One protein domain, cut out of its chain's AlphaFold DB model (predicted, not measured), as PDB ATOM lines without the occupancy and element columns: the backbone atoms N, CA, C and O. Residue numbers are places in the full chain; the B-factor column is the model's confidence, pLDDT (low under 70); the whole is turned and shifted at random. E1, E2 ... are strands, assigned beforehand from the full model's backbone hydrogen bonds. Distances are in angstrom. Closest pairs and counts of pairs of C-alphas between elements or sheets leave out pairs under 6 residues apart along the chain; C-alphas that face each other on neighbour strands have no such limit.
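Overview. This is residues 77 to 138 of the 289 residues of an uncharacterized protein of Mumia sp. Z527 (UniProt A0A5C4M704). Little regular structure is present: a small sheet of three antiparallel strands, E1 E2 E3, with a wide loop, residues 88 to 111, at one end and a tight turn at the other. The strands form a meander, each the antiparallel neighbour of the one before. The printed part has 62 residues, 19 in named strands; it is all strand with no named helix. It is compact, radius of gyration of the C-alphas 12.2 A, and only just elongated, spanning 36 by 24 by 15 A.

Along the chain. Inner strand E2, residues 112 to 118, is 20.2 A long. Edge strand E3, residues 124 to 130, measures 20.1 A and ends at C-alpha 130 (18.104, 42.903, -35.468). Edge strand E1, residues 83 to 87, begins at C-alpha 83 (36.578, 35.010, -39.757).

Arrangement. E2 and E3 form a hairpin at 160 degrees; N 115 and O 127 are 2.9 A apart, within hydrogen-bond range. E1 and E2 form a hairpin at 159 degrees, with N 85 and O 116 within range at 2.8 A.

Size, cuts and confidence. The farthest C-alphas, of Pro 108 and Asp 121, are 38.0 A apart. The printed part has no cut. The E1 to E2 link is long. Residues 79, 81, 93 and 135 to 137 have pLDDT under 70.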
ATOM      1  N   CYS A  77      32.699  31.811 -39.626       72.44
ATOM      2  CA  CYS A  77      33.033  32.503 -40.871       72.44
ATOM      3  C   CYS A  77      31.797  32.809 -41.702       72.44
ATOM      4  O   CYS A  77      30.900  31.966 -41.801       72.44
ATOM      5  N   ASN A  78      31.792  33.995 -42.307       72.50
ATOM      6  CA  ASN A  78      30.738  34.435 -43.214       72.50
ATOM      7  C   ASN A  78      30.746  33.630 -44.532       72.50
ATOM      8  O   ASN A  78      31.605  32.776 -44.774       72.50
ATOM      9  N   ALA A  79      29.806  33.940 -45.427       62.84
ATOM     10  CA  ALA A  79      29.726  33.338 -46.758       62.84
ATOM     11  C   ALA A  79      30.952  33.630 -47.652       62.84
ATOM     12  O   ALA A  79      31.239  32.869 -48.575       62.84
ATOM     13  N   GLN A  80      31.672  34.721 -47.387       70.94
ATOM     14  CA  GLN A  80      32.873  35.148 -48.107       70.94
ATOM     15  C   GLN A  80      34.157  34.467 -47.584       70.94
ATOM     16  O   GLN A  80      35.190  34.501 -48.250       70.94
ATOM     17  N   GLY A  81      34.085  33.770 -46.445       67.69
ATOM     18  CA  GLY A  81      35.203  33.074 -45.808       67.69
ATOM     19  C   GLY A  81      36.013  33.908 -44.827       67.69
ATOM     20  O   GLY A  81      37.056  33.434 -44.382       67.69
ATOM     21  N   ASP A  82      35.526  35.090 -44.469       78.88
ATOM     22  CA  ASP A  82      36.135  35.961 -43.472       78.88
ATOM     23  C   ASP A  82      35.825  35.427 -42.063       78.88
ATOM     24  O   ASP A  82      34.663  35.096 -41.791       78.88
ATOM     25  N   PRO A  83      36.819  35.312 -41.162       75.81
ATOM     26  CA  PRO A  83      36.578  35.010 -39.757       75.81
ATOM     27  C   PRO A  83      35.859  36.171 -39.078       75.81
ATOM     28  O   PRO A  83      36.202  37.339 -39.270       75.81
ATOM     29  N   CYS A  84      34.859  35.834 -38.271       78.88
ATOM     30  CA  CYS A  84      33.966  36.801 -37.671       78.88
ATOM     31  C   CYS A  84      33.769  36.590 -36.168       78.88
ATOM     32  O   CYS A  84      33.870  35.482 -35.635       78.88
ATOM     33  N   PHE A  85      33.439  37.694 -35.515       82.44
ATOM     34  CA  PHE A  85      33.079  37.829 -34.117       82.44
ATOM     35  C   PHE A  85      31.628  38.299 -34.036       82.44
ATOM     36  O   PHE A  85      31.220  39.181 -34.796       82.44
ATOM     37  N   ARG A  86      30.844  37.732 -33.119       83.00
ATOM     38  CA  ARG A  86      29.456  38.130 -32.892       83.00
ATOM     39  C   ARG A  86      29.196  38.379 -31.416       83.00
ATOM     40  O   ARG A  86      29.375  37.499 -30.582       83.00
ATOM     41  N   ASN A  87      28.659  39.558 -31.119       83.88
ATOM     42  CA  ASN A  87      28.174  39.904 -29.789       83.88
ATOM     43  C   ASN A  87      26.642  39.961 -29.790       83.88
ATOM     44  O   ASN A  87      26.043  40.786 -30.485       83.88
ATOM     45  N   ASP A  88      26.024  39.063 -29.028       83.31
ATOM     46  CA  ASP A  88      24.591  38.789 -29.054       83.31
ATOM     47  C   ASP A  88      24.085  38.467 -27.624       83.31
ATOM     48  O   ASP A  88      24.418  37.399 -27.099       83.31
ATOM     49  N   PRO A  89      23.323  39.363 -26.955       82.38
ATOM     50  CA  PRO A  89      22.887  40.679 -27.423       82.38
ATOM     51  C   PRO A  89      24.020  41.716 -27.392       82.38
ATOM     52  O   PRO A  89      24.806  41.779 -26.444       82.38
ATOM     53  N   ALA A  90      24.071  42.591 -28.393       84.25
ATOM     54  CA  ALA A  90      25.017  43.696 -28.406       84.25
ATOM     55  C   ALA A  90      24.615  44.780 -27.398       84.25
ATOM     56  O   ALA A  90      23.451  45.177 -27.301       84.25
ATOM     57  N   ALA A  91      25.603  45.312 -26.675       80.19
ATOM     58  CA  ALA A  91      25.423  46.427 -25.748       80.19
ATOM     59  C   ALA A  91      25.301  47.765 -26.504       80.19
ATOM     60  O   ALA A  91      26.170  48.630 -26.413       80.19
ATOM     61  N   VAL A  92      24.230  47.921 -27.283       77.69
ATOM     62  CA  VAL A  92      23.949  49.130 -28.064       77.69
ATOM     63  C   VAL A  92      23.041  50.052 -27.258       77.69
ATOM     64  O   VAL A  92      21.919  49.679 -26.920       77.69
ATOM     65  N   GLN A  93      23.532  51.251 -26.936       67.56
ATOM     66  CA  GLN A  93      22.745  52.261 -26.217       67.56
ATOM     67  C   GLN A  93      21.784  53.013 -27.143       67.56
ATOM     68  O   GLN A  93      20.664  53.302 -26.731       67.56
ATOM     69  N   ASP A  94      22.197  53.265 -28.391       76.12
ATOM     70  CA  ASP A  94      21.376  53.921 -29.410       76.12
ATOM     71  C   ASP A  94      21.444  53.153 -30.748       76.12
ATOM     72  O   ASP A  94      22.429  53.259 -31.487       76.12
ATOM     73  N   PRO A  95      20.449  52.299 -31.055       75.06
ATOM     74  CA  PRO A  95      20.438  51.517 -32.291       75.06
ATOM     75  C   PRO A  95      20.422  52.381 -33.558       75.06
ATOM     76  O   PRO A  95      21.079  52.026 -34.536       75.06
ATOM     77  N   GLY A  96      19.751  53.539 -33.519       76.94
ATOM     78  CA  GLY A  96      19.620  54.434 -34.672       76.94
ATOM     79  C   GLY A  96      20.961  54.980 -35.156       76.94
ATOM     80  O   GLY A  96      21.220  55.026 -36.358       76.94
ATOM     81  N   GLU A  97      21.856  55.319 -34.226       80.31
ATOM     82  CA  GLU A  97      23.209  55.797 -34.547       80.31
ATOM     83  C   GLU A  97      24.099  54.712 -35.173       80.31
ATOM     84  O   GLU A  97      25.081  55.025 -35.843       80.31
ATOM     85  N   ASN A  98      23.730  53.441 -35.006       76.62
ATOM     86  CA  ASN A  98      24.456  52.280 -35.516       76.62
ATOM     87  C   ASN A  98      23.834  51.706 -36.801       76.62
ATOM     88  O   ASN A  98      24.138  50.582 -37.199       76.62
ATOM     89  N   GLY A  99      22.951  52.470 -37.454       81.44
ATOM     90  CA  GLY A  99      22.306  52.074 -38.707       81.44
ATOM     91  C   GLY A  99      21.181  51.048 -38.543       81.44
ATOM     92  O   GLY A  99      20.683  50.545 -39.548       81.44
ATOM     93  N   LEU A 100      20.760  50.755 -37.308       85.12
ATOM     94  CA  LEU A 100      19.571  49.954 -37.032       85.12
ATOM     95  C   LEU A 100      18.349  50.853 -36.921       85.12
ATOM     96  O   LEU A 100      18.294  51.712 -36.047       85.12
ATOM     97  N   ASP A 101      17.330  50.604 -37.736       86.38
ATOM     98  CA  ASP A 101      16.031  51.257 -37.584       86.38
ATOM     99  C   ASP A 101      15.225  50.580 -36.453       86.38
ATOM    100  O   ASP A 101      14.820  49.424 -36.615       86.38
ATOM    101  N   PRO A 102      14.966  51.254 -35.311       82.56
ATOM    102  CA  PRO A 102      14.201  50.690 -34.194       82.56
ATOM    103  C   PRO A 102      12.765  50.300 -34.545       82.56
ATOM    104  O   PRO A 102      12.190  49.457 -33.853       82.56
ATOM    105  N   GLU A 103      12.185  50.892 -35.589       85.69
ATOM    106  CA  GLU A 103      10.833  50.580 -36.062       85.69
ATOM    107  C   GLU A 103      10.816  49.349 -36.980       85.69
ATOM    108  O   GLU A 103       9.786  48.686 -37.102       85.69
ATOM    109  N   ALA A 104      11.962  48.982 -37.558       86.19
ATOM    110  CA  ALA A 104      12.125  47.833 -38.450       86.19
ATOM    111  C   ALA A 104      12.446  46.518 -37.717       86.19
ATOM    112  O   ALA A 104      12.941  45.568 -38.324       86.19
ATOM    113  N   LYS A 105      12.186  46.436 -36.407       88.19
ATOM    114  CA  LYS A 105      12.389  45.199 -35.647       88.19
ATOM    115  C   LYS A 105      11.506  44.067 -36.195       88.19
ATOM    116  O   LYS A 105      10.286  44.241 -36.244       88.19
ATOM    117  N   PRO A 106      12.069  42.884 -36.509       86.00
ATOM    118  CA  PRO A 106      11.286  41.726 -36.938       86.00
ATOM    119  C   PRO A 106      10.231  41.319 -35.903       86.00
ATOM    120  O   PRO A 106       9.084  41.019 -36.250       86.00
ATOM    121  N   HIS A 107      10.605  41.346 -34.620       86.94
ATOM    122  CA  HIS A 107       9.736  41.033 -33.491       86.94
ATOM    123  C   HIS A 107       9.923  42.039 -32.342       86.94
ATOM    124  O   HIS A 107      10.993  42.633 -32.210       86.94
ATOM    125  N   PRO A 108       8.919  42.219 -31.460       86.62
ATOM    126  CA  PRO A 108       9.045  43.103 -30.295       86.62
ATOM    127  C   PRO A 108      10.237  42.763 -29.388       86.62
ATOM    128  O   PRO A 108      10.874  43.666 -28.847       86.62
ATOM    129  N   ASP A 109      10.560  41.472 -29.287       87.94
ATOM    130  CA  ASP A 109      11.661  40.952 -28.473       87.94
ATOM    131  C   ASP A 109      13.011  40.952 -29.215       87.94
ATOM    132  O   ASP A 109      14.022  40.556 -28.640       87.94
ATOM    133  N   SER A 110      13.054  41.406 -30.475       88.25
ATOM    134  CA  SER A 110      14.307  41.527 -31.218       88.25
ATOM    135  C   SER A 110      15.236  42.539 -30.542       88.25
ATOM    136  O   SER A 110      14.852  43.660 -30.174       88.25
ATOM    137  N   HIS A 111      16.499  42.158 -30.430       87.56
ATOM    138  CA  HIS A 111      17.587  42.943 -29.859       87.56
ATOM    139  C   HIS A 111      18.686  43.145 -30.901       87.56
ATOM    140  O   HIS A 111      18.755  42.428 -31.897       87.56
ATOM    141  N   ALA A 112      19.519  44.162 -30.697       89.31
ATOM    142  CA  ALA A 112      20.622  44.439 -31.604       89.31
ATOM    143  C   ALA A 112      21.685  43.340 -31.483       89.31
ATOM    144  O   ALA A 112      22.074  42.968 -30.373       89.31
ATOM    145  N   VAL A 113      22.175  42.859 -32.617       86.12
ATOM    146  CA  VAL A 113      23.312  41.945 -32.711       86.12
ATOM    147  C   VAL A 113      24.435  42.671 -33.435       86.12
ATOM    148  O   VAL A 113      24.206  43.304 -34.464       86.12
ATOM    149  N   TYR A 114      25.640  42.603 -32.874       86.50
ATOM    150  CA  TYR A 114      26.839  43.160 -33.485       86.50
ATOM    151  C   TYR A 114      27.615  42.047 -34.157       86.50
ATOM    152  O   TYR A 114      27.843  40.986 -33.566       86.50
ATOM    153  N   TRP A 115      28.048  42.322 -35.374       83.75
ATOM    154  CA  TRP A 115      28.852  41.428 -36.170       83.75
ATOM    155  C   TRP A 115      30.045  42.179 -36.726       83.75
ATOM    156  O   TRP A 115      29.885  43.226 -37.340       83.75
ATOM    157  N   GLU A 116      31.232  41.621 -36.540       85.44
ATOM    158  CA  GLU A 116      32.452  42.134 -37.143       85.44
ATOM    159  C   GLU A 116      33.207  40.986 -37.804       85.44
ATOM    160  O   GLU A 116      33.370  39.918 -37.212       85.44
ATOM    161  N   CYS A 117      33.675  41.194 -39.028       83.94
ATOM    162  CA  CYS A 117      34.470  40.219 -39.764       83.94
ATOM    163  C   CYS A 117      35.777  40.837 -40.240       83.94
ATOM    164  O   CYS A 117      35.820  41.996 -40.658       83.94
ATOM    165  N   LEU A 118      36.833  40.030 -40.233       82.31
ATOM    166  CA  LEU A 118      38.157  40.402 -40.708       82.31
ATOM    167  C   LEU A 118      38.353  39.925 -42.150       82.31
ATOM    168  O   LEU A 118      38.395  38.727 -42.414       82.31
ATOM    169  N   ARG A 119      38.518  40.858 -43.083       81.81
ATOM    170  CA  ARG A 119      38.803  40.555 -44.487       81.81
ATOM    171  C   ARG A 119      40.222  40.027 -44.674       81.81
ATOM    172  O   ARG A 119      41.126  40.293 -43.882       81.81
ATOM    173  N   ALA A 120      40.450  39.372 -45.811       72.56
ATOM    174  CA  ALA A 120      41.771  38.885 -46.214       72.56
ATOM    175  C   ALA A 120      42.855  39.983 -46.331       72.56
ATOM    176  O   ALA A 120      44.040  39.678 -46.209       72.56
ATOM    177  N   ASP A 121      42.475  41.247 -46.559       79.38
ATOM    178  CA  ASP A 121      43.398  42.394 -46.596       79.38
ATOM    179  C   ASP A 121      43.736  42.962 -45.202       79.38
ATOM    180  O   ASP A 121      44.494  43.927 -45.090       79.38
ATOM    181  N   GLY A 122      43.197  42.355 -44.138       79.50
ATOM    182  CA  GLY A 122      43.381  42.766 -42.750       79.50
ATOM    183  C   GLY A 122      42.457  43.898 -42.300       79.50
ATOM    184  O   GLY A 122      42.530  44.303 -41.140       79.50
ATOM    185  N   THR A 123      41.590  44.419 -43.173       84.75
ATOM    186  CA  THR A 123      40.553  45.378 -42.773       84.75
ATOM    187  C   THR A 123      39.383  44.659 -42.124       84.75
ATOM    188  O   THR A 123      39.056  43.531 -42.492       84.75
ATOM    189  N   THR A 124      38.712  45.314 -41.183       86.31
ATOM    190  CA  THR A 124      37.458  44.796 -40.644       86.31
ATOM    191  C   THR A 124      36.271  45.438 -41.341       86.31
ATOM    192  O   THR A 124      36.363  46.485 -41.998       86.31
ATOM    193  N   TYR A 125      35.136  44.766 -41.265       85.56
ATOM    194  CA  TYR A 125      33.858  45.406 -41.481       85.56
ATOM    195  C   TYR A 125      32.894  44.967 -40.416       85.56
ATOM    196  O   TYR A 125      32.936  43.831 -39.945       85.56
ATOM    197  N   GLU A 126      32.018  45.891 -40.082       87.19
ATOM    198  CA  GLU A 126      31.047  45.715 -39.036       87.19
ATOM    199  C   GLU A 126      29.643  45.918 -39.577       87.19
ATOM    200  O   GLU A 126      29.412  46.638 -40.553       87.19
ATOM    201  N   LEU A 127      28.709  45.231 -38.947       86.31
ATOM    202  CA  LEU A 127      27.294  45.335 -39.210       86.31
ATOM    203  C   LEU A 127      26.560  45.194 -37.884       86.31
ATOM    204  O   LEU A 127      26.871  44.324 -37.068       86.31
ATOM    205  N   TYR A 128      25.527  46.007 -37.724       87.81
ATOM    206  CA  TYR A 128      24.482  45.759 -36.751       87.81
ATOM    207  C   TYR A 128      23.241  45.251 -37.480       87.81
ATOM    208  O   TYR A 128      22.870  45.785 -38.524       87.81
ATOM    209  N   TYR A 129      22.595  44.224 -36.935       88.06
ATOM    210  CA  TYR A 129      21.297  43.741 -37.417       88.06
ATOM    211  C   TYR A 129      20.375  43.409 -36.234       88.06
ATOM    212  O   TYR A 129      20.831  43.252 -35.097       88.06
ATOM    213  N   TRP A 130      19.066  43.352 -36.476       89.62
ATOM    214  CA  TRP A 130      18.104  42.903 -35.468       89.62
ATOM    215  C   TRP A 130      18.104  41.379 -35.383       89.62
ATOM    216  O   TRP A 130      18.086  40.714 -36.415       89.62
ATOM    217  N   SER A 131      18.072  40.801 -34.179       84.62
ATOM    218  CA  SER A 131      17.881  39.353 -34.036       84.62
ATOM    219  C   SER A 131      16.591  38.904 -34.745       84.62
ATOM    220  O   SER A 131      15.534  39.531 -34.595       84.62
ATOM    221  N   GLY A 132      16.693  37.852 -35.562       77.50
ATOM    222  CA  GLY A 132      15.665  37.404 -36.511       77.50
ATOM    223  C   GLY A 132      15.792  37.955 -37.942       77.50
ATOM    224  O   GLY A 132      15.054  37.501 -38.814       77.50
ATOM    225  N   ASP A 133      16.697  38.907 -38.189       81.50
ATOM    226  CA  ASP A 133      17.075  39.424 -39.519       81.50
ATOM    227  C   ASP A 133      18.567  39.167 -39.795       81.50
ATOM    228  O   ASP A 133      19.308  40.012 -40.299       81.50
ATOM    229  N   GLU A 134      19.056  38.000 -39.365       74.50
ATOM    230  CA  GLU A 134      20.451  37.618 -39.541       74.50
ATOM    231  C   GLU A 134      20.839  37.646 -41.032       74.50
ATOM    232  O   GLU A 134      20.144  37.052 -41.866       74.50
ATOM    233  N   PRO A 135      22.001  38.228 -41.391       67.31
ATOM    234  CA  PRO A 135      22.562  38.078 -42.725       67.31
ATOM    235  C   PRO A 135      22.665  36.595 -43.058       67.31
ATOM    236  O   PRO A 135      23.212  35.833 -42.257       67.31
ATOM    237  N   ILE A 136      22.141  36.195 -44.224       56.06
ATOM    238  CA  ILE A 136      22.074  34.792 -44.647       56.06
ATOM    239  C   ILE A 136      23.476  34.184 -44.582       56.06
ATOM    240  O   ILE A 136      24.312  34.372 -45.470       56.06
ATOM    241  N   GLN A 137      23.731  33.440 -43.511       66.69
ATOM    242  CA  GLN A 137      24.899  32.590 -43.403       66.69
ATOM    243  C   GLN A 137      24.650  31.397 -44.313       66.69
ATOM    244  O   GLN A 137      23.573  30.797 -44.276       66.69
ATOM    245  N   GLN A 138      25.640  31.036 -45.129       70.25
ATOM    246  CA  GLN A 138      25.564  29.772 -45.850       70.25
ATOM    247  C   GLN A 138      25.337  28.643 -44.844       70.25
ATOM    248  O   GLN A 138      26.005  28.575 -43.804       70.25
TER     249      GLN A 138